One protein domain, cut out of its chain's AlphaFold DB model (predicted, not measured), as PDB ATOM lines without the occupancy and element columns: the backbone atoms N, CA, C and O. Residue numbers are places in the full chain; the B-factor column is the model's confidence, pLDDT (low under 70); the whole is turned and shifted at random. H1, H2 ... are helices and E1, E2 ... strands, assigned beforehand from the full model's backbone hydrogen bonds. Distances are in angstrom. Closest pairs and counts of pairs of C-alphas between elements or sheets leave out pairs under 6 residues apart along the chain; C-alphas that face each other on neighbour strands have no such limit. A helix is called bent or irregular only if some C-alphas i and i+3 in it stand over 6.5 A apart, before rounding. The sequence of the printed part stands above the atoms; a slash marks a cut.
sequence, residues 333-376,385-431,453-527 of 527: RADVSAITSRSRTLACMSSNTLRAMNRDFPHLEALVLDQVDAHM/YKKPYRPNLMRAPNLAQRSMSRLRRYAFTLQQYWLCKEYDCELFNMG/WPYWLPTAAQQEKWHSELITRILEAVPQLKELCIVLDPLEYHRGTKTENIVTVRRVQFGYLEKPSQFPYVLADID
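Overview. This is residues 333 to 376, 385 to 431 and 453 to 527 of the 527 residues of an uncharacterized protein of Fusarium oxysporum f. sp. melonis 26406 (UniProt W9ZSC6). A twisted wall of six strands has one long helix, H5, laid slantwise over one face towards its E6 edge, while the tail, residues 510 to 527, folds back over the opposite face with residues 519 to 521. H1 only grazes the sheet, H2 packs on H5 and on H1, and the short helices H3 and H4 lie away from the sheet, with H4 at one end of the longest axis. The printed part has 166 residues, with five named helices and six named strands in the order E1 H1 E2 H2 E3 H3 H4 H5 E4 E5 E6; the sheet order is E1 E2 E3 E4 E5 E6, mixed. The class is mixed, helices and strands, though under half of the residues, 80 of 166, are in named elements. The whole is compact, with a radius of gyration of the C-alphas of 15.6 A and spans of 50 by 36 by 31 A.

Along the chain. The printed part opens with strand E1, residues 333 to 335, whose first C-alpha, of Arg 333, is at (231.007, 262.759, 205.936). Helix H1 is residues 351 to 360, 14.0 A long, and strand E2 is residues 366 to 370, 13.4 A. Helix H2, residues 397 to 400, is neither bent nor irregular, but only just: C-alphas 397 and 400 are 6.1 A apart. Strand E3, residues 409 to 413, measures 14.0 A. Helix H3, residues 416 to 422, and helix H4, residues 425 to 431, each measure 10.4 A. The longest helix, H5, runs over residues 460 to 477, 25.8 A, from C-alpha 460 at (247.513, 261.538, 229.393). Strand E4 is residues 483 to 487, 12.9 A. Strands E5, residues 492 to 499, and E6, residues 502 to 509, measure 22.7 A each, and E6 ends with C-alpha 509 at (240.033, 271.548, 222.198).

Arrangement. E1 and E6 are the edge strands of the sheet. E1 and E2 are parallel at 23 degrees, with N 334 and O 368 2.9 A apart, within hydrogen-bond range. E1, H1 and E2 form a strand-helix-strand unit, two parallel neighbour strands with a helix between, and its crossover is right-handed. E2 and E3 are parallel at 4 degrees, with N 369 and O 411 at 2.9 A. E3 and E4 are parallel at 11 degrees, with N 485 and O 410 at 2.9 A. E4, E5 and E6 form a meander, each strand the antiparallel neighbour of the one before. The hairpin E4 and E5 has N 496 and O 484 at 2.8 A, and the hairpin E5 and E6 has N 495 and O 506 at 2.8 A. H5 is on one face of the sheet, making two layers, at a height over the sheet of 8.4 A. It lies over E5 and E6, slantwise to the strands, at 38 degrees to E5 on the local plane; its closest C-alphas to E6 are those of Ser 468 and Val 505, 5.8 A. With residues 473 to 477 alone H5 touches H2, the closest C-alphas being those of Pro 397 and Ile 474, 4.8 A. H1 and H2 only just touch, with 3 pairs of C-alphas within 8 A, the closest those of Ser 351 and Leu 399 at 5.4 A. H1 only grazes the sheet, with residues 353 to 357. H3 and H4 are not on the sheet and meet only through their link; H4 and H5 are apart. Every O i to N i+4 pair is within hydrogen-bond range in H1 and H5, against 2 of 3 in H3 and 2 of 3 in H4; H2 is too short for such a pair, and its one O i to N i+3 pair is not within range.

Size, cuts and confidence. The C-alphas farthest apart are those of Met 430 and Asp 527, the chain's last residue, at 50.8 A. Residues 377 to 384 are not printed, with 14.7 A between C-alphas 376 and 385, nor are residues 432 to 452, with 14.4 A between C-alphas 431 and 453. Of the links printed whole, E1 to H1 is long. The mean pLDDT of the printed part is 72.9, and 71 residues are under 70, among them 385 to 403, 415 to 431 and 510 to 518.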
ATOM      1  N   ARG A 333     231.097 263.247 204.561       90.12
ATOM      2  CA  ARG A 333     231.007 262.759 205.936       90.12
ATOM      3  C   ARG A 333     229.967 261.650 206.018       90.12
ATOM      4  O   ARG A 333     228.815 261.851 205.631       90.12
ATOM      5  N   ALA A 334     230.375 260.480 206.492       87.06
ATOM      6  CA  ALA A 334     229.534 259.293 206.516       87.06
ATOM      7  C   ALA A 334     229.667 258.531 207.833       87.06
ATOM      8  O   ALA A 334     230.751 258.424 208.401       87.06
ATOM      9  N   ASP A 335     228.553 257.953 208.270       82.56
ATOM     10  CA  ASP A 335     228.504 257.067 209.424       82.56
ATOM     11  C   ASP A 335     228.720 255.611 208.981       82.56
ATOM     12  O   ASP A 335     227.949 255.061 208.187       82.56
ATOM     13  N   VAL A 336     229.771 254.985 209.507       79.56
ATOM     14  CA  VAL A 336     230.169 253.598 209.231       79.56
ATOM     15  C   VAL A 336     229.887 252.648 210.396       79.56
ATOM     16  O   VAL A 336     230.266 251.481 210.338       79.56
ATOM     17  N   SER A 337     229.170 253.098 211.427       74.25
ATOM     18  CA  SER A 337     228.831 252.317 212.630       74.25
ATOM     19  C   SER A 337     228.078 251.024 212.319       74.25
ATOM     20  O   SER A 337     228.192 250.041 213.041       74.25
ATOM     21  N   ALA A 338     227.307 251.001 211.228       68.44
ATOM     22  CA  ALA A 338     226.556 249.822 210.797       68.44
ATOM     23  C   ALA A 338     227.394 248.807 209.986       68.44
ATOM     24  O   ALA A 338     226.883 247.747 209.621       68.44
ATOM     25  N   ILE A 339     228.651 249.123 209.654       71.06
ATOM     26  CA  ILE A 339     229.517 248.251 208.854       71.06
ATOM     27  C   ILE A 339     230.217 247.251 209.776       71.06
ATOM     28  O   ILE A 339     231.123 247.593 210.534       71.06
ATOM     29  N   THR A 340     229.847 245.978 209.662       62.28
ATOM     30  CA  THR A 340     230.533 244.888 210.357       62.28
ATOM     31  C   THR A 340     231.874 244.586 209.679       62.28
ATOM     32  O   THR A 340     231.953 243.949 208.630       62.28
ATOM     33  N   SER A 341     232.967 245.056 210.281       58.91
ATOM     34  CA  SER A 341     234.325 244.707 209.851       58.91
ATOM     35  C   SER A 341     234.788 243.429 210.554       58.91
ATOM     36  O   SER A 341     234.860 243.403 211.783       58.91
ATOM     37  N   ARG A 342     235.141 242.387 209.784       57.59
ATOM     38  CA  ARG A 342     235.862 241.187 210.271       57.59
ATOM     39  C   ARG A 342     237.386 241.405 210.371       57.59
ATOM     40  O   ARG A 342     238.119 240.465 210.650       57.59
ATOM     41  N   SER A 343     237.865 242.616 210.077       61.81
ATOM     42  CA  SER A 343     239.286 242.975 210.126       61.81
ATOM     43  C   SER A 343     239.741 243.253 211.562       61.81
ATOM     44  O   SER A 343     238.949 243.694 212.395       61.81
ATOM     45  N   ARG A 344     241.052 243.114 211.811       63.16
ATOM     46  CA  ARG A 344     241.733 243.679 212.992       63.16
ATOM     47  C   ARG A 344     241.808 245.219 212.953       63.16
ATOM     48  O   ARG A 344     242.427 245.816 213.818       63.16
ATOM     49  N   THR A 345     241.229 245.875 211.952       67.94
ATOM     50  CA  THR A 345     241.145 247.340 211.838       67.94
ATOM     51  C   THR A 345     239.705 247.815 212.024       67.94
ATOM     52  O   THR A 345     238.756 247.128 211.620       67.94
ATOM     53  N   LEU A 346     239.545 249.025 212.565       75.38
ATOM     54  CA  LEU A 346     238.247 249.698 212.689       75.38
ATOM     55  C   LEU A 346     237.581 249.846 211.315       75.38
ATOM     56  O   LEU A 346     238.263 249.863 210.287       75.38
ATOM     57  N   ALA A 347     236.250 249.945 211.276       76.88
ATOM     58  CA  ALA A 347     235.523 250.061 210.014       76.88
ATOM     59  C   ALA A 347     235.854 251.379 209.305       76.88
ATOM     60  O   ALA A 347     236.004 251.370 208.082       76.88
ATOM     61  N   CYS A 348     236.046 252.466 210.060       79.81
ATOM     62  CA  CYS A 348     236.511 253.745 209.529       79.81
ATOM     63  C   CYS A 348     237.891 253.627 208.861       79.81
ATOM     64  O   CYS A 348     238.099 254.227 207.816       79.81
ATOM     65  N   MET A 349     238.781 252.772 209.370       78.19
ATOM     66  CA  MET A 349     240.149 252.580 208.859       78.19
ATOM     67  C   MET A 349     240.302 251.342 207.955       78.19
ATOM     68  O   MET A 349     241.405 250.989 207.541       78.19
ATOM     69  N   SER A 350     239.209 250.635 207.660       78.44
ATOM     70  CA  SER A 350     239.234 249.393 206.885       78.44
ATOM     71  C   SER A 350     239.438 249.673 205.400       78.44
ATOM     72  O   SER A 350     238.709 250.467 204.800       78.44
ATOM     73  N   SER A 351     240.354 248.940 204.760       77.81
ATOM     74  CA  SER A 351     240.572 249.030 203.309       77.81
ATOM     75  C   SER A 351     239.313 248.747 202.506       77.81
ATOM     76  O   SER A 351     239.113 249.344 201.455       77.81
ATOM     77  N   ASN A 352     238.454 247.846 202.985       79.75
ATOM     78  CA  ASN A 352     237.220 247.507 202.286       79.75
ATOM     79  C   ASN A 352     236.242 248.684 202.309       79.75
ATOM     80  O   ASN A 352     235.626 248.979 201.287       79.75
ATOM     81  N   THR A 353     236.152 249.387 203.442       82.69
ATOM     82  CA  THR A 353     235.344 250.605 203.570       82.69
ATOM     83  C   THR A 353     235.894 251.705 202.670       82.69
ATOM     84  O   THR A 353     235.153 252.244 201.854       82.69
ATOM     85  N   LEU A 354     237.196 251.996 202.747       84.75
ATOM     86  CA  LEU A 354     237.823 253.051 201.943       84.75
ATOM     87  C   LEU A 354     237.729 252.765 200.437       84.75
ATOM     88  O   LEU A 354     237.420 253.659 199.654       84.75
ATOM     89  N   ARG A 355     237.917 251.509 200.015       84.44
ATOM     90  CA  ARG A 355     237.792 251.103 198.607       84.44
ATOM     91  C   ARG A 355     236.346 251.189 198.115       84.44
ATOM     92  O   ARG A 355     236.124 251.589 196.974       84.44
ATOM     93  N   ALA A 356     235.367 250.860 198.963       85.50
ATOM     94  CA  ALA A 356     233.953 251.058 198.650       85.50
ATOM     95  C   ALA A 356     233.617 252.550 198.493       85.50
ATOM     96  O   ALA A 356     233.006 252.922 197.496       85.50
ATOM     97  N   MET A 357     234.093 253.402 199.410       87.94
ATOM     98  CA  MET A 357     233.920 254.855 199.310       87.94
ATOM     99  C   MET A 357     234.564 255.415 198.038       87.94
ATOM    100  O   MET A 357     233.929 256.196 197.345       87.94
ATOM    101  N   ASN A 358     235.773 254.972 197.675       88.12
ATOM    102  CA  ASN A 358     236.442 255.418 196.448       88.12
ATOM    103  C   ASN A 358     235.713 254.995 195.170       88.12
ATOM    104  O   ASN A 358     235.639 255.753 194.210       88.12
ATOM    105  N   ARG A 359     235.174 253.773 195.147       88.12
ATOM    106  CA  ARG A 359     234.393 253.273 194.008       88.12
ATOM    107  C   ARG A 359     233.104 254.074 193.823       88.12
ATOM    108  O   ARG A 359     232.658 254.287 192.694       88.12
ATOM    109  N   ASP A 360     232.478 254.463 194.926       88.69
ATOM    110  CA  ASP A 360     231.205 255.169 194.887       88.69
ATOM    111  C   ASP A 360     231.410 256.682 194.672       88.69
ATOM    112  O   ASP A 360     230.612 257.293 193.963       88.69
ATOM    113  N   PHE A 361     232.517 257.246 195.169       91.88
ATOM    114  CA  PHE A 361     232.884 258.662 195.083       91.88
ATOM    115  C   PHE A 361     234.386 258.836 194.747       91.88
ATOM    116  O   PHE A 361     235.207 259.101 195.630       91.88
ATOM    117  N   PRO A 362     234.784 258.709 193.468       90.88
ATOM    118  CA  PRO A 362     236.198 258.717 193.061       90.88
ATOM    119  C   PRO A 362     236.860 260.105 193.120       90.88
ATOM    120  O   PRO A 362     238.083 260.223 193.018       90.88
ATOM    121  N   HIS A 363     236.069 261.169 193.271       92.75
ATOM    122  CA  HIS A 363     236.550 262.550 193.281       92.75
ATOM    123  C   HIS A 363     236.812 263.111 194.684       92.75
ATOM    124  O   HIS A 363     237.171 264.281 194.786       92.75
ATOM    125  N   LEU A 364     236.687 262.294 195.737       93.12
ATOM    126  CA  LEU A 364     236.850 262.751 197.114       93.12
ATOM    127  C   LEU A 364     238.264 263.268 197.405       93.12
ATOM    128  O   LEU A 364     239.262 262.563 197.257       93.12
ATOM    129  N   GLU A 365     238.308 264.499 197.899       93.94
ATOM    130  CA  GLU A 365     239.485 265.188 198.423       93.94
ATOM    131  C   GLU A 365     239.446 265.265 199.958       93.94
ATOM    132  O   GLU A 365     240.500 265.304 200.594       93.94
ATOM    133  N   ALA A 366     238.252 265.231 200.562       93.25
ATOM    134  CA  ALA A 366     238.060 265.195 202.008       93.25
ATOM    135  C   ALA A 366     237.055 264.112 202.428       93.25
ATOM    136  O   ALA A 366     235.952 264.024 201.883       93.25
ATOM    137  N   LEU A 367     237.418 263.312 203.430       92.25
ATOM    138  CA  LEU A 367     236.580 262.231 203.947       92.25
ATOM    139  C   LEU A 367     236.562 262.237 205.476       92.25
ATOM    140  O   LEU A 367     237.612 262.241 206.111       92.25
ATOM    141  N   VAL A 368     235.367 262.186 206.057       89.69
ATOM    142  CA  VAL A 368     235.148 262.040 207.499       89.69
ATOM    143  C   VAL A 368     234.316 260.786 207.736       89.69
ATOM    144  O   VAL A 368     233.198 260.677 207.229       89.69
ATOM    145  N   LEU A 369     234.853 259.830 208.490       87.19
ATOM    146  CA  LEU A 369     234.155 258.591 208.827       87.19
ATOM    147  C   LEU A 369     233.842 258.549 210.319       87.19
ATOM    148  O   LEU A 369     234.720 258.312 211.148       87.19
ATOM    149  N   ASP A 370     232.568 258.751 210.639       80.31
ATOM    150  CA  ASP A 370     232.063 258.591 211.994       80.31
ATOM    151  C   ASP A 370     231.798 257.103 212.256       80.31
ATOM    152  O   ASP A 370     231.070 256.437 211.521       80.31
ATOM    153  N   GLN A 371     232.385 256.573 213.317       75.31
ATOM    154  CA  GLN A 371     232.118 255.252 213.860       75.31
ATOM    155  C   GLN A 371     231.764 255.406 215.343       75.31
ATOM    156  O   GLN A 371     232.610 255.735 216.175       75.31
ATOM    157  N   VAL A 372     230.485 255.203 215.642       65.06
ATOM    158  CA  VAL A 372     229.853 255.330 216.955       65.06
ATOM    159  C   VAL A 372     229.310 253.958 217.369       65.06
ATOM    160  O   VAL A 372     229.113 253.064 216.544       65.06
ATOM    161  N   ASP A 373     229.068 253.769 218.662       57.00
ATOM    162  CA  ASP A 373     228.520 252.534 219.219       57.00
ATOM    163  C   ASP A 373     227.199 252.108 218.548       57.00
ATOM    164  O   ASP A 373     226.140 252.707 218.754       57.00
ATOM    165  N   ALA A 374     227.259 251.027 217.765       45.06
ATOM    166  CA  ALA A 374     226.088 250.369 217.190       45.06
ATOM    167  C   ALA A 374     225.128 249.839 218.278       45.06
ATOM    168  O   ALA A 374     223.926 249.707 218.026       45.06
ATOM    169  N   HIS A 375     225.623 249.577 219.496       43.69
ATOM    170  CA  HIS A 375     224.847 248.987 220.587       43.69
ATOM    171  C   HIS A 375     224.057 249.988 221.436       43.69
ATOM    172  O   HIS A 375     223.135 249.557 222.123       43.69
ATOM    173  N   MET A 376     224.289 251.305 221.347       41.91
ATOM    174  CA  MET A 376     223.379 252.270 221.994       41.91
ATOM    175  C   MET A 376     221.995 252.346 221.325       41.91
ATOM    176  O   MET A 376     221.086 252.943 221.896       41.91
ATOM    177  N   TYR A 385     228.645 239.907 220.816       52.41
ATOM    178  CA  TYR A 385     229.859 239.196 220.428       52.41
ATOM    179  C   TYR A 385     231.005 240.206 220.386       52.41
ATOM    180  O   TYR A 385     231.226 240.856 219.362       52.41
ATOM    181  N   LYS A 386     231.709 240.369 221.513       59.81
ATOM    182  CA  LYS A 386     232.950 241.153 221.552       59.81
ATOM    183  C   LYS A 386     233.976 240.510 220.619       59.81
ATOM    184  O   LYS A 386     234.086 239.285 220.550       59.81
ATOM    185  N   LYS A 387     234.736 241.326 219.890       62.44
ATOM    186  CA  LYS A 387     235.831 240.810 219.062       62.44
ATOM    187  C   LYS A 387     236.958 240.304 219.978       62.44
ATOM    188  O   LYS A 387     237.413 241.073 220.827       62.44
ATOM    189  N   PRO A 388     237.443 239.060 219.795       56.69
ATOM    190  CA  PRO A 388     238.449 238.460 220.678       56.69
ATOM    191  C   PRO A 388     239.884 238.927 220.379       56.69
ATOM    192  O   PRO A 388     240.820 238.537 221.067       56.69
ATOM    193  N   TYR A 389     240.091 239.736 219.337       59.66
ATOM    194  CA  TYR A 389     241.409 240.193 218.891       59.66
ATOM    195  C   TYR A 389     241.576 241.702 219.075       59.66
ATOM    196  O   TYR A 389     240.657 242.466 218.781       59.66
ATOM    197  N   ARG A 390     242.769 242.136 219.514       59.75
ATOM    198  CA  ARG A 390     243.101 243.563 219.639       59.75
ATOM    199  C   ARG A 390     243.090 244.236 218.259       59.75
ATOM    200  O   ARG A 390     243.610 243.654 217.297       59.75
ATOM    201  N   PRO A 391     242.536 245.453 218.140       65.50
ATOM    202  CA  PRO A 391     242.662 246.230 216.920       65.50
ATOM    203  C   PRO A 391     244.130 246.620 216.677       65.50
ATOM    204  O   PRO A 391     244.808 247.112 217.574       65.50
ATOM    205  N   ASN A 392     244.626 246.413 215.456       66.56
ATOM    206  CA  ASN A 392     245.974 246.796 215.030       66.56
ATOM    207  C   ASN A 392     245.886 248.027 214.116       66.56
ATOM    208  O   ASN A 392     245.809 247.905 212.890       66.56
ATOM    209  N   LEU A 393     245.862 249.220 214.715       69.75
ATOM    210  CA  LEU A 393     245.774 250.488 213.970       69.75
ATOM    211  C   LEU A 393     247.088 250.855 213.295       69.75
ATOM    212  O   LEU A 393     247.080 251.560 212.291       69.75
ATOM    213  N   MET A 394     248.202 250.312 213.784       64.50
ATOM    214  CA  MET A 394     249.531 250.552 213.227       64.50
ATOM    215  C   MET A 394     249.725 249.879 211.858       64.50
ATOM    216  O   MET A 394     250.630 250.258 211.122       64.50
ATOM    217  N   ARG A 395     248.847 248.936 211.463       60.56
ATOM    218  CA  ARG A 395     248.768 248.371 210.096       60.56
ATOM    219  C   ARG A 395     247.919 249.190 209.112       60.56
ATOM    220  O   ARG A 395     247.936 248.900 207.917       60.56
ATOM    221  N   ALA A 396     247.194 250.210 209.573       57.75
ATOM    222  CA  ALA A 396     246.407 251.099 208.715       57.75
ATOM    223  C   ALA A 396     247.184 251.885 207.629       57.75
ATOM    224  O   ALA A 396     246.603 252.096 206.558       57.75
ATOM    225  N   PRO A 397     248.461 252.284 207.824       51.59
ATOM    226  CA  PRO A 397     249.195 253.095 206.851       51.59
ATOM    227  C   PRO A 397     249.323 252.430 205.465       51.59
ATOM    228  O   PRO A 397     249.136 253.084 204.441       51.59
ATOM    229  N   ASN A 398     249.496 251.102 205.415       52.97
ATOM    230  CA  ASN A 398     249.623 250.345 204.160       52.97
ATOM    231  C   ASN A 398     248.325 250.287 203.321       52.97
ATOM    232  O   ASN A 398     248.351 249.881 202.158       52.97
ATOM    233  N   LEU A 399     247.169 250.649 203.891       52.41
ATOM    234  CA  LEU A 399     245.848 250.374 203.309       52.41
ATOM    235  C   LEU A 399     245.202 251.603 202.644       52.41
ATOM    236  O   LEU A 399     244.499 251.461 201.636       52.41
ATOM    237  N   ALA A 400     245.466 252.807 203.163       50.66
ATOM    238  CA  ALA A 400     244.979 254.068 202.593       50.66
ATOM    239  C   ALA A 400     245.764 254.488 201.333       50.66
ATOM    240  O   ALA A 400     245.172 254.997 200.379       50.66
ATOM    241  N   GLN A 401     247.067 254.181 201.285       50.97
ATOM    242  CA  GLN A 401     247.998 254.593 200.228       50.97
ATOM    243  C   GLN A 401     247.575 254.139 198.814       50.97
ATOM    244  O   GLN A 401     247.781 254.868 197.848       50.97
ATOM    245  N   ARG A 402     246.928 252.968 198.681       56.91
ATOM    246  CA  ARG A 402     246.537 252.390 197.376       56.91
ATOM    247  C   ARG A 402     245.114 252.711 196.918       56.91
ATOM    248  O   ARG A 402     244.802 252.497 195.752       56.91
ATOM    249  N   SER A 403     244.235 253.155 197.817       63.75
ATOM    250  CA  SER A 403     242.789 253.108 197.550       63.75
ATOM    251  C   SER A 403     242.176 254.455 197.168       63.75
ATOM    252  O   SER A 403     241.154 254.438 196.495       63.75
ATOM    253  N   MET A 404     242.752 255.595 197.579       81.19
ATOM    254  CA  MET A 404     242.191 256.937 197.333       81.19
ATOM    255  C   MET A 404     243.287 257.952 196.974       81.19
ATOM    256  O   MET A 404     243.844 258.625 197.839       81.19
ATOM    257  N   SER A 405     243.622 258.067 195.687       82.50
ATOM    258  CA  SER A 405     244.736 258.905 195.202       82.50
ATOM    259  C   SER A 405     244.497 260.414 195.332       82.50
ATOM    260  O   SER A 405     245.454 261.181 195.410       82.50
ATOM    261  N   ARG A 406     243.231 260.853 195.368       89.38
ATOM    262  CA  ARG A 406     242.849 262.275 195.453       89.38
ATOM    263  C   ARG A 406     242.639 262.771 196.883       89.38
ATOM    264  O   ARG A 406     242.564 263.978 197.093       89.38
ATOM    265  N   LEU A 407     242.574 261.864 197.858       90.69
ATOM    266  CA  LEU A 407     242.249 262.199 199.240       90.69
ATOM    267  C   LEU A 407     243.374 263.029 199.874       90.69
ATOM    268  O   LEU A 407     244.493 262.551 200.052       90.69
ATOM    269  N   ARG A 408     243.065 264.280 200.220       91.81
ATOM    270  CA  ARG A 408     243.978 265.236 200.859       91.81
ATOM    271  C   ARG A 408     243.713 265.388 202.348       91.81
ATOM    272  O   ARG A 408     244.655 265.656 203.088       91.81
ATOM    273  N   ARG A 409     242.463 265.228 202.782       92.31
ATOM    274  CA  ARG A 409     242.050 265.409 204.177       92.31
ATOM    275  C   ARG A 409     241.244 264.212 204.644       92.31
ATOM    276  O   ARG A 409     240.282 263.817 203.987       92.31
ATOM    277  N   TYR A 410     241.626 263.629 205.767       90.81
ATOM    278  CA  TYR A 410     240.948 262.454 206.298       90.81
ATOM    279  C   TYR A 410     240.708 262.599 207.793       90.81
ATOM    280  O   TYR A 410     241.566 263.079 208.525       90.81
ATOM    281  N   ALA A 411     239.516 262.234 208.246       90.12
ATOM    282  CA  ALA A 411     239.198 262.207 209.657       90.12
ATOM    283  C   ALA A 411     238.371 260.983 210.004       90.12
ATOM    284  O   ALA A 411     237.557 260.507 209.208       90.12
ATOM    285  N   PHE A 412     238.553 260.497 211.221       86.25
ATOM    286  CA  PHE A 412     237.728 259.437 211.763       86.25
ATOM    287  C   PHE A 412     237.550 259.604 213.264       86.25
ATOM    288  O   PHE A 412     238.389 260.201 213.943       86.25
ATOM    289  N   THR A 413     236.445 259.079 213.781       79.31
ATOM    290  CA  THR A 413     236.203 259.061 215.223       79.31
ATOM    291  C   THR A 413     236.889 257.862 215.870       79.31
ATOM    292  O   THR A 413     236.834 256.742 215.357       79.31
ATOM    293  N   LEU A 414     237.500 258.097 217.027       75.94
ATOM    294  CA  LEU A 414     238.112 257.083 217.877       75.94
ATOM    295  C   LEU A 414     237.693 257.351 219.327       75.94
ATOM    296  O   LEU A 414     238.430 257.940 220.108       75.94
ATOM    297  N   GLN A 415     236.472 256.950 219.680       67.88
ATOM    298  CA  GLN A 415     235.937 257.182 221.023       67.88
ATOM    299  C   GLN A 415     236.344 256.050 221.969       67.88
ATOM    300  O   GLN A 415     236.016 254.886 221.723       67.88
ATOM    301  N   GLN A 416     236.997 256.388 223.082       60.28
ATOM    302  CA  GLN A 416     237.491 255.419 224.070       60.28
ATOM    303  C   GLN A 416     236.384 254.486 224.589       60.28
ATOM    304  O   GLN A 416     236.558 253.271 224.623       60.28
ATOM    305  N   TYR A 417     235.211 255.041 224.913       58.72
ATOM    306  CA  TYR A 417     234.067 254.282 225.432       58.72
ATOM    307  C   TYR A 417     233.549 253.211 224.461       58.72
ATOM    308  O   TYR A 417     233.143 252.124 224.873       58.72
ATOM    309  N   TRP A 418     233.568 253.503 223.160       61.00
ATOM    310  CA  TRP A 418     233.107 252.571 222.137       61.00
ATOM    311  C   TRP A 418     234.052 251.376 221.985       61.00
ATOM    312  O   TRP A 418     233.612 250.232 221.863       61.00
ATOM    313  N   LEU A 419     235.356 251.628 222.060       60.50
ATOM    314  CA  LEU A 419     236.388 250.607 221.900       60.50
ATOM    315  C   LEU A 419     236.297 249.532 222.993       60.50
ATOM    316  O   LEU A 419     236.410 248.345 222.690       60.50
ATOM    317  N   CYS A 420     235.983 249.927 224.231       56.34
ATOM    318  CA  CYS A 420     235.769 249.003 225.352       56.34
ATOM    319  C   CYS A 420     234.541 248.094 225.187       56.34
ATOM    320  O   CYS A 420     234.443 247.053 225.839       56.34
ATOM    321  N   LYS A 421     233.590 248.482 224.330       57.56
ATOM    322  CA  LYS A 421     232.388 247.698 224.035       57.56
ATOM    323  C   LYS A 421     232.539 246.797 222.819       57.56
ATOM    324  O   LYS A 421     231.967 245.711 222.811       57.56
ATOM    325  N   GLU A 422     233.272 247.237 221.796       59.56
ATOM    326  CA  GLU A 422     233.479 246.441 220.581       59.56
ATOM    327  C   GLU A 422     234.503 245.307 220.800       59.56
ATOM    328  O   GLU A 422     234.370 244.230 220.211       59.56
ATOM    329  N   TYR A 423     235.495 245.517 221.672       62.41
ATOM    330  CA  TYR A 423     236.590 244.574 221.921       62.41
ATOM    331  C   TYR A 423     236.586 244.037 223.352       62.41
ATOM    332  O   TYR A 423     236.237 244.743 224.300       62.41
ATOM    333  N   ASP A 424     237.009 242.781 223.524       61.72
ATOM    334  CA  ASP A 424     237.100 242.161 224.846       61.72
ATOM    335  C   ASP A 424     238.325 242.626 225.636       61.72
ATOM    336  O   ASP A 424     239.366 241.975 225.696       61.72
ATOM    337  N   CYS A 425     238.179 243.795 226.257       56.91
ATOM    338  CA  CYS A 425     239.222 244.404 227.072       56.91
ATOM    339  C   CYS A 425     239.544 243.610 228.348       56.91
ATOM    340  O   CYS A 425     240.651 243.738 228.866       56.91
ATOM    341  N   GLU A 426     238.636 242.752 228.828       54.22
ATOM    342  CA  GLU A 426     238.862 241.913 230.013       54.22
ATOM    343  C   GLU A 426     239.753 240.707 229.695       54.22
ATOM    344  O   GLU A 426     240.699 240.442 230.439       54.22
ATOM    345  N   LEU A 427     239.554 240.048 228.546       51.62
ATOM    346  CA  LEU A 427     240.487 239.024 228.047       51.62
ATOM    347  C   LEU A 427     241.910 239.579 227.889       51.62
ATOM    348  O   LEU A 427     242.897 238.886 228.140       51.62
ATOM    349  N   PHE A 428     242.032 240.854 227.522       52.88
ATOM    350  CA  PHE A 428     243.325 241.519 227.409       52.88
ATOM    351  C   PHE A 428     243.966 241.869 228.759       52.88
ATOM    352  O   PHE A 428     245.192 241.950 228.802       52.88
ATOM    353  N   ASN A 429     243.180 242.046 229.828       48.44
ATOM    354  CA  ASN A 429     243.679 242.264 231.194       48.44
ATOM    355  C   ASN A 429     244.254 240.970 231.793       48.44
ATOM    356  O   ASN A 429     245.229 241.019 232.542       48.44
ATOM    357  N   MET A 430     243.679 239.807 231.457       44.50
ATOM    358  CA  MET A 430     244.142 238.518 231.988       44.50
ATOM    359  C   MET A 430     245.519 238.110 231.451       44.50
ATOM    360  O   MET A 430     246.343 237.637 232.225       44.50
ATOM    361  N   GLY A 431     245.824 238.387 230.178       45.00
ATOM    362  CA  GLY A 431     247.139 238.079 229.594       45.00
ATOM    363  C   GLY A 431     248.314 238.876 230.185       45.00
ATOM    364  O   GLY A 431     249.455 238.450 230.057       45.00
ATOM    365  N   TRP A 453     248.205 249.826 222.524       60.19
ATOM    366  CA  TRP A 453     246.929 250.505 222.351       60.19
ATOM    367  C   TRP A 453     246.676 251.519 223.494       60.19
ATOM    368  O   TRP A 453     246.978 251.197 224.645       60.19
ATOM    369  N   PRO A 454     246.065 252.700 223.243       58.16
ATOM    370  CA  PRO A 454     246.063 253.823 224.186       58.16
ATOM    371  C   PRO A 454     245.312 253.550 225.490       58.16
ATOM    372  O   PRO A 454     245.581 254.201 226.492       58.16
ATOM    373  N   TYR A 455     244.408 252.566 225.514       55.59
ATOM    374  CA  TYR A 455     243.719 252.154 226.745       55.59
ATOM    375  C   TYR A 455     244.672 251.593 227.815       55.59
ATOM    376  O   TYR A 455     244.369 251.670 228.999       55.59
ATOM    377  N   TRP A 456     245.823 251.046 227.410       54.50
ATOM    378  CA  TRP A 456     246.843 250.531 228.331       54.50
ATOM    379  C   TRP A 456     247.836 251.599 228.772       54.50
ATOM    380  O   TRP A 456     248.721 251.297 229.565       54.50
ATOM    381  N   LEU A 457     247.725 252.822 228.245       58.22
ATOM    382  CA  LEU A 457     248.647 253.902 228.556       58.22
ATOM    383  C   LEU A 457     248.173 254.618 229.831       58.22
ATOM    384  O   LEU A 457     247.108 255.242 229.809       58.22
ATOM    385  N   PRO A 458     248.937 254.536 230.937       52.19
ATOM    386  CA  PRO A 458     248.490 254.998 232.250       52.19
ATOM    387  C   PRO A 458     248.419 256.524 232.400       52.19
ATOM    388  O   PRO A 458     247.830 257.005 233.365       52.19
ATOM    389  N   THR A 459     248.994 257.307 231.479       68.81
ATOM    390  CA  THR A 459     249.030 258.777 231.579       68.81
ATOM    391  C   THR A 459     248.511 259.478 230.322       68.81
ATOM    392  O   THR A 459     248.667 258.989 229.201       68.81
ATOM    393  N   ALA A 460     247.957 260.683 230.498       68.50
ATOM    394  CA  ALA A 460     247.513 261.538 229.393       68.50
ATOM    395  C   ALA A 460     248.649 261.860 228.402       68.50
ATOM    396  O   ALA A 460     248.429 261.869 227.195       68.50
ATOM    397  N   ALA A 461     249.879 262.045 228.897       74.00
ATOM    398  CA  ALA A 461     251.053 262.300 228.062       74.00
ATOM    399  C   ALA A 461     251.395 261.106 227.156       74.00
ATOM    400  O   ALA A 461     251.731 261.279 225.984       74.00
ATOM    401  N   GLN A 462     251.274 259.879 227.669       69.69
ATOM    402  CA  GLN A 462     251.470 258.679 226.856       69.69
ATOM    403  C   GLN A 462     250.364 258.531 225.806       69.69
ATOM    404  O   GLN A 462     250.662 258.227 224.654       69.69
ATOM    405  N   GLN A 463     249.107 258.811 226.162       72.44
ATOM    406  CA  GLN A 463     248.000 258.818 225.199       72.44
ATOM    407  C   GLN A 463     248.211 259.862 224.096       72.44
ATOM    408  O   GLN A 463     248.003 259.568 222.920       72.44
ATOM    409  N   GLU A 464     248.660 261.067 224.440       78.06
ATOM    410  CA  GLU A 464     248.967 262.121 223.470       78.06
ATOM    411  C   GLU A 464     250.126 261.733 222.544       78.06
ATOM    412  O   GLU A 464     250.027 261.899 221.322       78.06
ATOM    413  N   LYS A 465     251.193 261.145 223.101       81.12
ATOM    414  CA  LYS A 465     252.313 260.601 222.325       81.12
ATOM    415  C   LYS A 465     251.834 259.539 221.337       81.12
ATOM    416  O   LYS A 465     252.209 259.586 220.169       81.12
ATOM    417  N   TRP A 466     250.960 258.637 221.777       81.81
ATOM    418  CA  TRP A 466     250.422 257.576 220.934       81.81
ATOM    419  C   TRP A 466     249.580 258.113 219.768       81.81
ATOM    420  O   TRP A 466     249.785 257.706 218.624       81.81
ATOM    421  N   HIS A 467     248.677 259.070 220.016       82.94
ATOM    422  CA  HIS A 467     247.896 259.697 218.940       82.94
ATOM    423  C   HIS A 467     248.803 260.426 217.946       82.94
ATOM    424  O   HIS A 467     248.592 260.339 216.735       82.94
ATOM    425  N   SER A 468     249.832 261.106 218.453       85.81
ATOM    426  CA  SER A 468     250.815 261.811 217.631       85.81
ATOM    427  C   SER A 468     251.618 260.857 216.753       85.81
ATOM    428  O   SER A 468     251.784 261.114 215.560       85.81
ATOM    429  N   GLU A 469     252.049 259.724 217.300       85.88
ATOM    430  CA  GLU A 469     252.767 258.692 216.557       85.88
ATOM    431  C   GLU A 469     251.884 258.031 215.491       85.88
ATOM    432  O   GLU A 469     252.305 257.890 214.342       85.88
ATOM    433  N   LEU A 470     250.635 257.686 215.828       83.69
ATOM    434  CA  LEU A 470     249.684 257.116 214.872       83.69
ATOM    435  C   LEU A 470     249.432 258.070 213.697       83.69
ATOM    436  O   LEU A 470     249.481 257.654 212.537       83.69
ATOM    437  N   ILE A 471     249.177 259.349 213.988       87.50
ATOM    438  CA  ILE A 471     248.949 260.374 212.966       87.50
ATOM    439  C   ILE A 471     250.179 260.535 212.071       87.50
ATOM    440  O   ILE A 471     250.043 260.547 210.845       87.50
ATOM    441  N   THR A 472     251.363 260.621 212.679       88.56
ATOM    442  CA  THR A 472     252.634 260.793 211.966       88.56
ATOM    443  C   THR A 472     252.881 259.636 211.012       88.56
ATOM    444  O   THR A 472     253.017 259.861 209.811       88.56
ATOM    445  N   ARG A 473     252.782 258.391 211.496       85.88
ATOM    446  CA  ARG A 473     252.970 257.203 210.653       85.88
ATOM    447  C   ARG A 473     251.984 257.141 209.485       85.88
ATOM    448  O   ARG A 473     252.367 256.745 208.387       85.88
ATOM    449  N   ILE A 474     250.716 257.518 209.685       84.50
ATOM    450  CA  ILE A 474     249.731 257.533 208.589       84.50
ATOM    451  C   ILE A 474     250.067 258.630 207.565       84.50
ATOM    452  O   ILE A 474     250.033 258.361 206.366       84.50
ATOM    453  N   LEU A 475     250.395 259.850 208.004       87.25
ATOM    454  CA  LEU A 475     250.726 260.964 207.101       87.25
ATOM    455  C   LEU A 475     252.041 260.744 206.339       87.25
ATOM    456  O   LEU A 475     252.164 261.147 205.178       87.25
ATOM    457  N   GLU A 476     253.023 260.090 206.950       86.75
ATOM    458  CA  GLU A 476     254.264 259.688 206.286       86.75
ATOM    459  C   GLU A 476     254.003 258.610 205.233       86.75
ATOM    460  O   GLU A 476     254.428 258.750 204.084       86.75
ATOM    461  N   ALA A 477     253.221 257.588 205.586       83.38
ATOM    462  CA  ALA A 477     252.906 256.486 204.688       83.38
ATOM    463  C   ALA A 477     251.908 256.840 203.580       83.38
ATOM    464  O   ALA A 477     251.792 256.081 202.630       83.38
ATOM    465  N   VAL A 478     251.155 257.940 203.661       84.62
ATOM    466  CA  VAL A 478     250.176 258.325 202.629       84.62
ATOM    467  C   VAL A 478     250.583 259.671 202.022       84.62
ATOM    468  O   VAL A 478     250.139 260.716 202.494       84.62
ATOM    469  N   PRO A 479     251.420 259.687 200.961       83.50
ATOM    470  CA  PRO A 479     252.039 260.912 200.450       83.50
ATOM    471  C   PRO A 479     251.049 261.995 200.022       83.50
ATOM    472  O   PRO A 479     251.326 263.183 200.179       83.50
ATOM    473  N   GLN A 480     249.892 261.605 199.485       87.19
ATOM    474  CA  GLN A 480     248.873 262.544 199.027       87.19
ATOM    475  C   GLN A 480     248.122 263.240 200.170       87.19
ATOM    476  O   GLN A 480     247.578 264.327 199.940       87.19
ATOM    477  N   LEU A 481     248.092 262.640 201.366       89.25
ATOM    478  CA  LEU A 481     247.343 263.129 202.516       89.25
ATOM    479  C   LEU A 481     248.093 264.307 203.156       89.25
ATOM    480  O   LEU A 481     249.250 264.189 203.551       89.25
ATOM    481  N   LYS A 482     247.423 265.456 203.236       91.25
ATOM    482  CA  LYS A 482     247.951 266.703 203.809       91.25
ATOM    483  C   LYS A 482     247.487 266.926 205.243       91.25
ATOM    484  O   LYS A 482     248.164 267.607 206.004       91.25
ATOM    485  N   GLU A 483     246.329 266.380 205.602       92.00
ATOM    486  CA  GLU A 483     245.717 266.590 206.908       92.00
ATOM    487  C   GLU A 483     245.012 265.326 207.399       92.00
ATOM    488  O   GLU A 483     244.269 264.683 206.651       92.00
ATOM    489  N   LEU A 484     245.232 264.994 208.671       91.12
ATOM    490  CA  LEU A 484     244.618 263.858 209.345       91.12
ATOM    491  C   LEU A 484     244.079 264.275 210.713       91.12
ATOM    492  O   LEU A 484     244.832 264.801 211.529       91.12
ATOM    493  N   CYS A 485     242.807 263.990 210.985       89.81
ATOM    494  CA  CYS A 485     242.198 264.247 212.289       89.81
ATOM    495  C   CYS A 485     241.689 262.963 212.951       89.81
ATOM    496  O   CYS A 485     240.944 262.194 212.341       89.81
ATOM    497  N   ILE A 486     242.027 262.769 214.225       87.31
ATOM    498  CA  ILE A 486     241.443 261.721 215.071       87.31
ATOM    499  C   ILE A 486     240.508 262.402 216.065       87.31
ATOM    500  O   ILE A 486     240.963 263.115 216.958       87.31
ATOM    501  N   VAL A 487     239.204 262.213 215.878       81.69
ATOM    502  CA  VAL A 487     238.163 262.846 216.695       81.69
ATOM    503  C   VAL A 487     237.875 261.969 217.907       81.69
ATOM    504  O   VAL A 487     237.369 260.854 217.758       81.69
ATOM    505  N   LEU A 488     238.196 262.473 219.096       74.81
ATOM    506  CA  LEU A 488     238.000 261.759 220.358       74.81
ATOM    507  C   LEU A 488     236.606 262.034 220.916       74.81
ATOM    508  O   LEU A 488     235.910 261.115 221.347       74.81
ATOM    509  N   ASP A 489     236.163 263.287 220.822       69.56
ATOM    510  CA  ASP A 489     234.823 263.713 221.192       69.56
ATOM    511  C   ASP A 489     234.359 264.918 220.324       69.56
ATOM    512  O   ASP A 489     235.087 265.395 219.446       69.56
ATOM    513  N   PRO A 490     233.112 265.408 220.475       66.25
ATOM    514  CA  PRO A 490     232.606 266.534 219.685       66.25
ATOM    515  C   PRO A 490     233.355 267.871 219.846       66.25
ATOM    516  O   PRO A 490     233.150 268.764 219.027       66.25
ATOM    517  N   LEU A 491     234.162 268.025 220.890       67.56
ATOM    518  CA  LEU A 491     234.913 269.218 221.280       67.56
ATOM    519  C   LEU A 491     236.433 269.003 221.235       67.56
ATOM    520  O   LEU A 491     237.172 269.984 221.249       67.56
ATOM    521  N   GLU A 492     236.893 267.757 221.148       78.06
ATOM    522  CA  GLU A 492     238.295 267.382 221.212       78.06
ATOM    523  C   GLU A 492     238.717 266.454 220.067       78.06
ATOM    524  O   GLU A 492     238.125 265.400 219.803       78.06
ATOM    525  N   TYR A 493     239.820 266.822 219.416       84.25
ATOM    526  CA  TYR A 493     240.460 266.000 218.400       84.25
ATOM    527  C   TYR A 493     241.964 266.269 218.315       84.25
ATOM    528  O   TYR A 493     242.451 267.355 218.633       84.25
ATOM    529  N   HIS A 494     242.711 265.283 217.825       87.00
ATOM    530  CA  HIS A 494     244.098 265.476 217.405       87.00
ATOM    531  C   HIS A 494     244.138 265.810 215.920       87.00
ATOM    532  O   HIS A 494     243.479 265.149 215.116       87.00
ATOM    533  N   ARG A 495     244.925 266.821 215.556       90.31
ATOM    534  CA  ARG A 495     245.098 267.307 214.186       90.31
ATOM    535  C   ARG A 495     246.552 267.172 213.767       90.31
ATOM    536  O   ARG A 495     247.417 267.815 214.356       90.31
ATOM    537  N   GLY A 496     246.791 266.379 212.732       90.88
ATOM    538  CA  GLY A 496     248.055 266.295 212.016       90.88
ATOM    539  C   GLY A 496     248.014 267.072 210.711       90.88
ATOM    540  O   GLY A 496     247.078 266.901 209.930       90.88
ATOM    541  N   THR A 497     249.037 267.874 210.442       91.25
ATOM    542  CA  THR A 497     249.233 268.556 209.157       91.25
ATOM    543  C   THR A 497     250.604 268.238 208.585       91.25
ATOM    544  O   THR A 497     251.587 268.210 209.320       91.25
ATOM    545  N   LYS A 498     250.669 268.006 207.272       90.06
ATOM    546  CA  LYS A 498     251.900 267.705 206.540       90.06
ATOM    547  C   LYS A 498     252.251 268.857 205.602       90.06
ATOM    548  O   LYS A 498     251.523 269.112 204.641       90.06
ATOM    549  N   THR A 499     253.383 269.507 205.860       87.50
ATOM    550  CA  THR A 499     253.928 270.601 205.040       87.50
ATOM    551  C   THR A 499     255.370 270.261 204.698       87.50
ATOM    552  O   THR A 499     256.138 269.965 205.602       87.50
ATOM    553  N   GLU A 500     255.730 270.235 203.409       82.56
ATOM    554  CA  GLU A 500     257.113 269.959 202.964       82.56
ATOM    555  C   GLU A 500     257.726 268.682 203.584       82.56
ATOM    556  O   GLU A 500     258.896 268.631 203.938       82.56
ATOM    557  N   ASN A 501     256.909 267.627 203.716       79.75
ATOM    558  CA  ASN A 501     257.235 266.346 204.367       79.75
ATOM    559  C   ASN A 501     257.448 266.383 205.887       79.75
ATOM    560  O   ASN A 501     257.657 265.329 206.479       79.75
ATOM    561  N   ILE A 502     257.290 267.533 206.532       86.94
ATOM    562  CA  ILE A 502     257.273 267.649 207.988       86.94
ATOM    563  C   ILE A 502     255.837 267.448 208.471       86.94
ATOM    564  O   ILE A 502     254.913 268.128 208.013       86.94
ATOM    565  N   VAL A 503     255.645 266.506 209.396       89.50
ATOM    566  CA  VAL A 503     254.361 266.292 210.068       89.50
ATOM    567  C   VAL A 503     254.358 267.023 211.403       89.50
ATOM    568  O   VAL A 503     255.218 266.801 212.250       89.50
ATOM    569  N   THR A 504     253.360 267.875 211.603       91.38
ATOM    570  CA  THR A 504     253.084 268.518 212.887       91.38
ATOM    571  C   THR A 504     251.773 267.990 213.438       91.38
ATOM    572  O   THR A 504     250.775 267.929 212.719       91.38
ATOM    573  N   VAL A 505     251.764 267.602 214.713       89.00
ATOM    574  CA  VAL A 505     250.556 267.142 215.403       89.00
ATOM    575  C   VAL A 505     250.272 268.059 216.578       89.00
ATOM    576  O   VAL A 505     251.174 268.418 217.328       89.00
ATOM    577  N   ARG A 506     249.006 268.435 216.740       88.50
ATOM    578  CA  ARG A 506     248.525 269.177 217.905       88.50
ATOM    579  C   ARG A 506     247.186 268.639 218.375       88.50
ATOM    580  O   ARG A 506     246.356 268.222 217.563       88.50
ATOM    581  N   ARG A 507     246.953 268.705 219.678       85.06
ATOM    582  CA  ARG A 507     245.624 268.542 220.263       85.06
ATOM    583  C   ARG A 507     244.842 269.841 220.081       85.06
ATOM    584  O   ARG A 507     245.384 270.929 220.266       85.06
ATOM    585  N   VAL A 508     243.583 269.732 219.679       79.81
ATOM    586  CA  VAL A 508     242.669 270.865 219.553       79.81
ATOM    587  C   VAL A 508     241.466 270.595 220.436       79.81
ATOM    588  O   VAL A 508     240.798 269.571 220.292       79.81
ATOM    589  N   GLN A 509     241.200 271.537 221.332       74.50
ATOM    590  CA  GLN A 509     240.033 271.548 222.198       74.50
ATOM    591  C   GLN A 509     239.269 272.843 221.957       74.50
ATOM    592  O   GLN A 509     239.853 273.926 221.957       74.50
ATOM    593  N   PHE A 510     237.967 272.724 221.732       61.12
ATOM    594  CA  PHE A 510     237.081 273.873 221.626       61.12
ATOM    595  C   PHE A 510     236.447 274.190 222.974       61.12
ATOM    596  O   PHE A 510     236.031 273.294 223.711       61.12
ATOM    597  N   GLY A 511     236.281 275.483 223.255       48.66
ATOM    598  CA  GLY A 511     235.343 275.913 224.285       48.66
ATOM    599  C   GLY A 511     233.908 275.544 223.888       48.66
ATOM    600  O   GLY A 511     233.557 275.562 222.709       48.66
ATOM    601  N   TYR A 512     233.043 275.263 224.865       37.19
ATOM    602  CA  TYR A 512     231.649 274.828 224.649       37.19
ATOM    603  C   TYR A 512     230.795 275.749 223.743       37.19
ATOM    604  O   TYR A 512     229.756 275.316 223.239       37.19
ATOM    605  N   LEU A 513     231.206 277.007 223.542       34.84
ATOM    606  CA  LEU A 513     230.511 278.018 222.731       34.84
ATOM    607  C   LEU A 513     231.025 278.113 221.283       34.84
ATOM    608  O   LEU A 513     230.326 278.645 220.415       34.84
ATOM    609  N   GLU A 514     232.206 277.574 220.987       41.34
ATOM    610  CA  GLU A 514     232.772 277.598 219.643       41.34
ATOM    611  C   GLU A 514     232.280 276.384 218.857       41.34
ATOM    612  O   GLU A 514     232.768 275.268 219.003       41.34
ATOM    613  N   LYS A 515     231.278 276.584 217.993       49.50
ATOM    614  CA  LYS A 515     230.919 275.550 217.012       49.50
ATOM    615  C   LYS A 515     231.946 275.563 215.880       49.50
ATOM    616  O   LYS A 515     231.946 276.548 215.127       49.50
ATOM    617  N   PRO A 516     232.728 274.487 215.698       55.44
ATOM    618  CA  PRO A 516     233.736 274.429 214.653       55.44
ATOM    619  C   PRO A 516     233.097 274.629 213.280       55.44
ATOM    620  O   PRO A 516     232.145 273.947 212.907       55.44
ATOM    621  N   SER A 517     233.604 275.604 212.527       58.78
ATOM    622  CA  SER A 517     233.193 275.889 211.145       58.78
ATOM    623  C   SER A 517     234.144 275.285 210.112       58.78
ATOM    624  O   SER A 517     234.100 275.674 208.950       58.78
ATOM    625  N   GLN A 518     235.040 274.402 210.544       69.06
ATOM    626  CA  GLN A 518     236.137 273.863 209.746       69.06
ATOM    627  C   GLN A 518     236.196 272.341 209.871       69.06
ATOM    628  O   GLN A 518     235.545 271.736 210.735       69.06
ATOM    629  N   PHE A 519     237.005 271.731 209.012       75.81
ATOM    630  CA  PHE A 519     237.389 270.332 209.114       75.81
ATOM    631  C   PHE A 519     237.923 270.005 210.528       75.81
ATOM    632  O   PHE A 519     238.690 270.801 211.075       75.81
ATOM    633  N   PRO A 520     237.536 268.872 211.150       75.38
ATOM    634  CA  PRO A 520     236.762 267.747 210.603       75.38
ATOM    635  C   PRO A 520     235.231 267.863 210.747       75.38
ATOM    636  O   PRO A 520     234.507 266.939 210.379       75.38
ATOM    637  N   TYR A 521     234.707 268.963 211.288       72.50
ATOM    638  CA  TYR A 521     233.285 269.064 211.642       72.50
ATOM    639  C   TYR A 521     232.406 269.573 210.502       72.50
ATOM    640  O   TYR A 521     231.268 269.124 210.368       72.50
ATOM    641  N   VAL A 522     232.937 270.478 209.680       72.44
ATOM    642  CA  VAL A 522     232.252 271.066 208.524       72.44
ATOM    643  C   VAL A 522     233.161 270.966 207.301       72.44
ATOM    644  O   VAL A 522     234.345 271.268 207.387       72.44
ATOM    645  N   LEU A 523     232.594 270.557 206.163       78.31
ATOM    646  CA  LEU A 523     233.296 270.381 204.880       78.31
ATOM    647  C   LEU A 523     233.040 271.537 203.894       78.31
ATOM    648  O   LEU A 523     233.144 271.371 202.684       78.31
ATOM    649  N   ALA A 524     232.643 272.701 204.410       69.00
ATOM    650  CA  ALA A 524     232.277 273.875 203.613       69.00
ATOM    651  C   ALA A 524     233.491 274.672 203.101       69.00
ATOM    652  O   ALA A 524     233.336 275.582 202.295       69.00
ATOM    653  N   ASP A 525     234.691 274.316 203.557       75.81
ATOM    654  CA  ASP A 525     235.979 274.866 203.129       75.81
ATOM    655  C   ASP A 525     236.574 274.116 201.918       75.81
ATOM    656  O   ASP A 525     237.767 274.218 201.648       75.81
ATOM    657  N   ILE A 526     235.764 273.308 201.224       73.88
ATOM    658  CA  ILE A 526     236.157 272.593 200.006       73.88
ATOM    659  C   ILE A 526     235.900 273.473 198.782       73.88
ATOM    660  O   ILE A 526     234.763 273.889 198.533       73.88
ATOM    661  N   ASP A 527     236.961 273.696 198.007       62.16
ATOM    662  CA  ASP A 527     236.948 274.455 196.754       62.16
ATOM    663  C   ASP A 527     236.523 273.644 195.535       62.16
ATOM    664  O   ASP A 527     236.714 272.408 195.473       62.16
TER     665      ASP A 527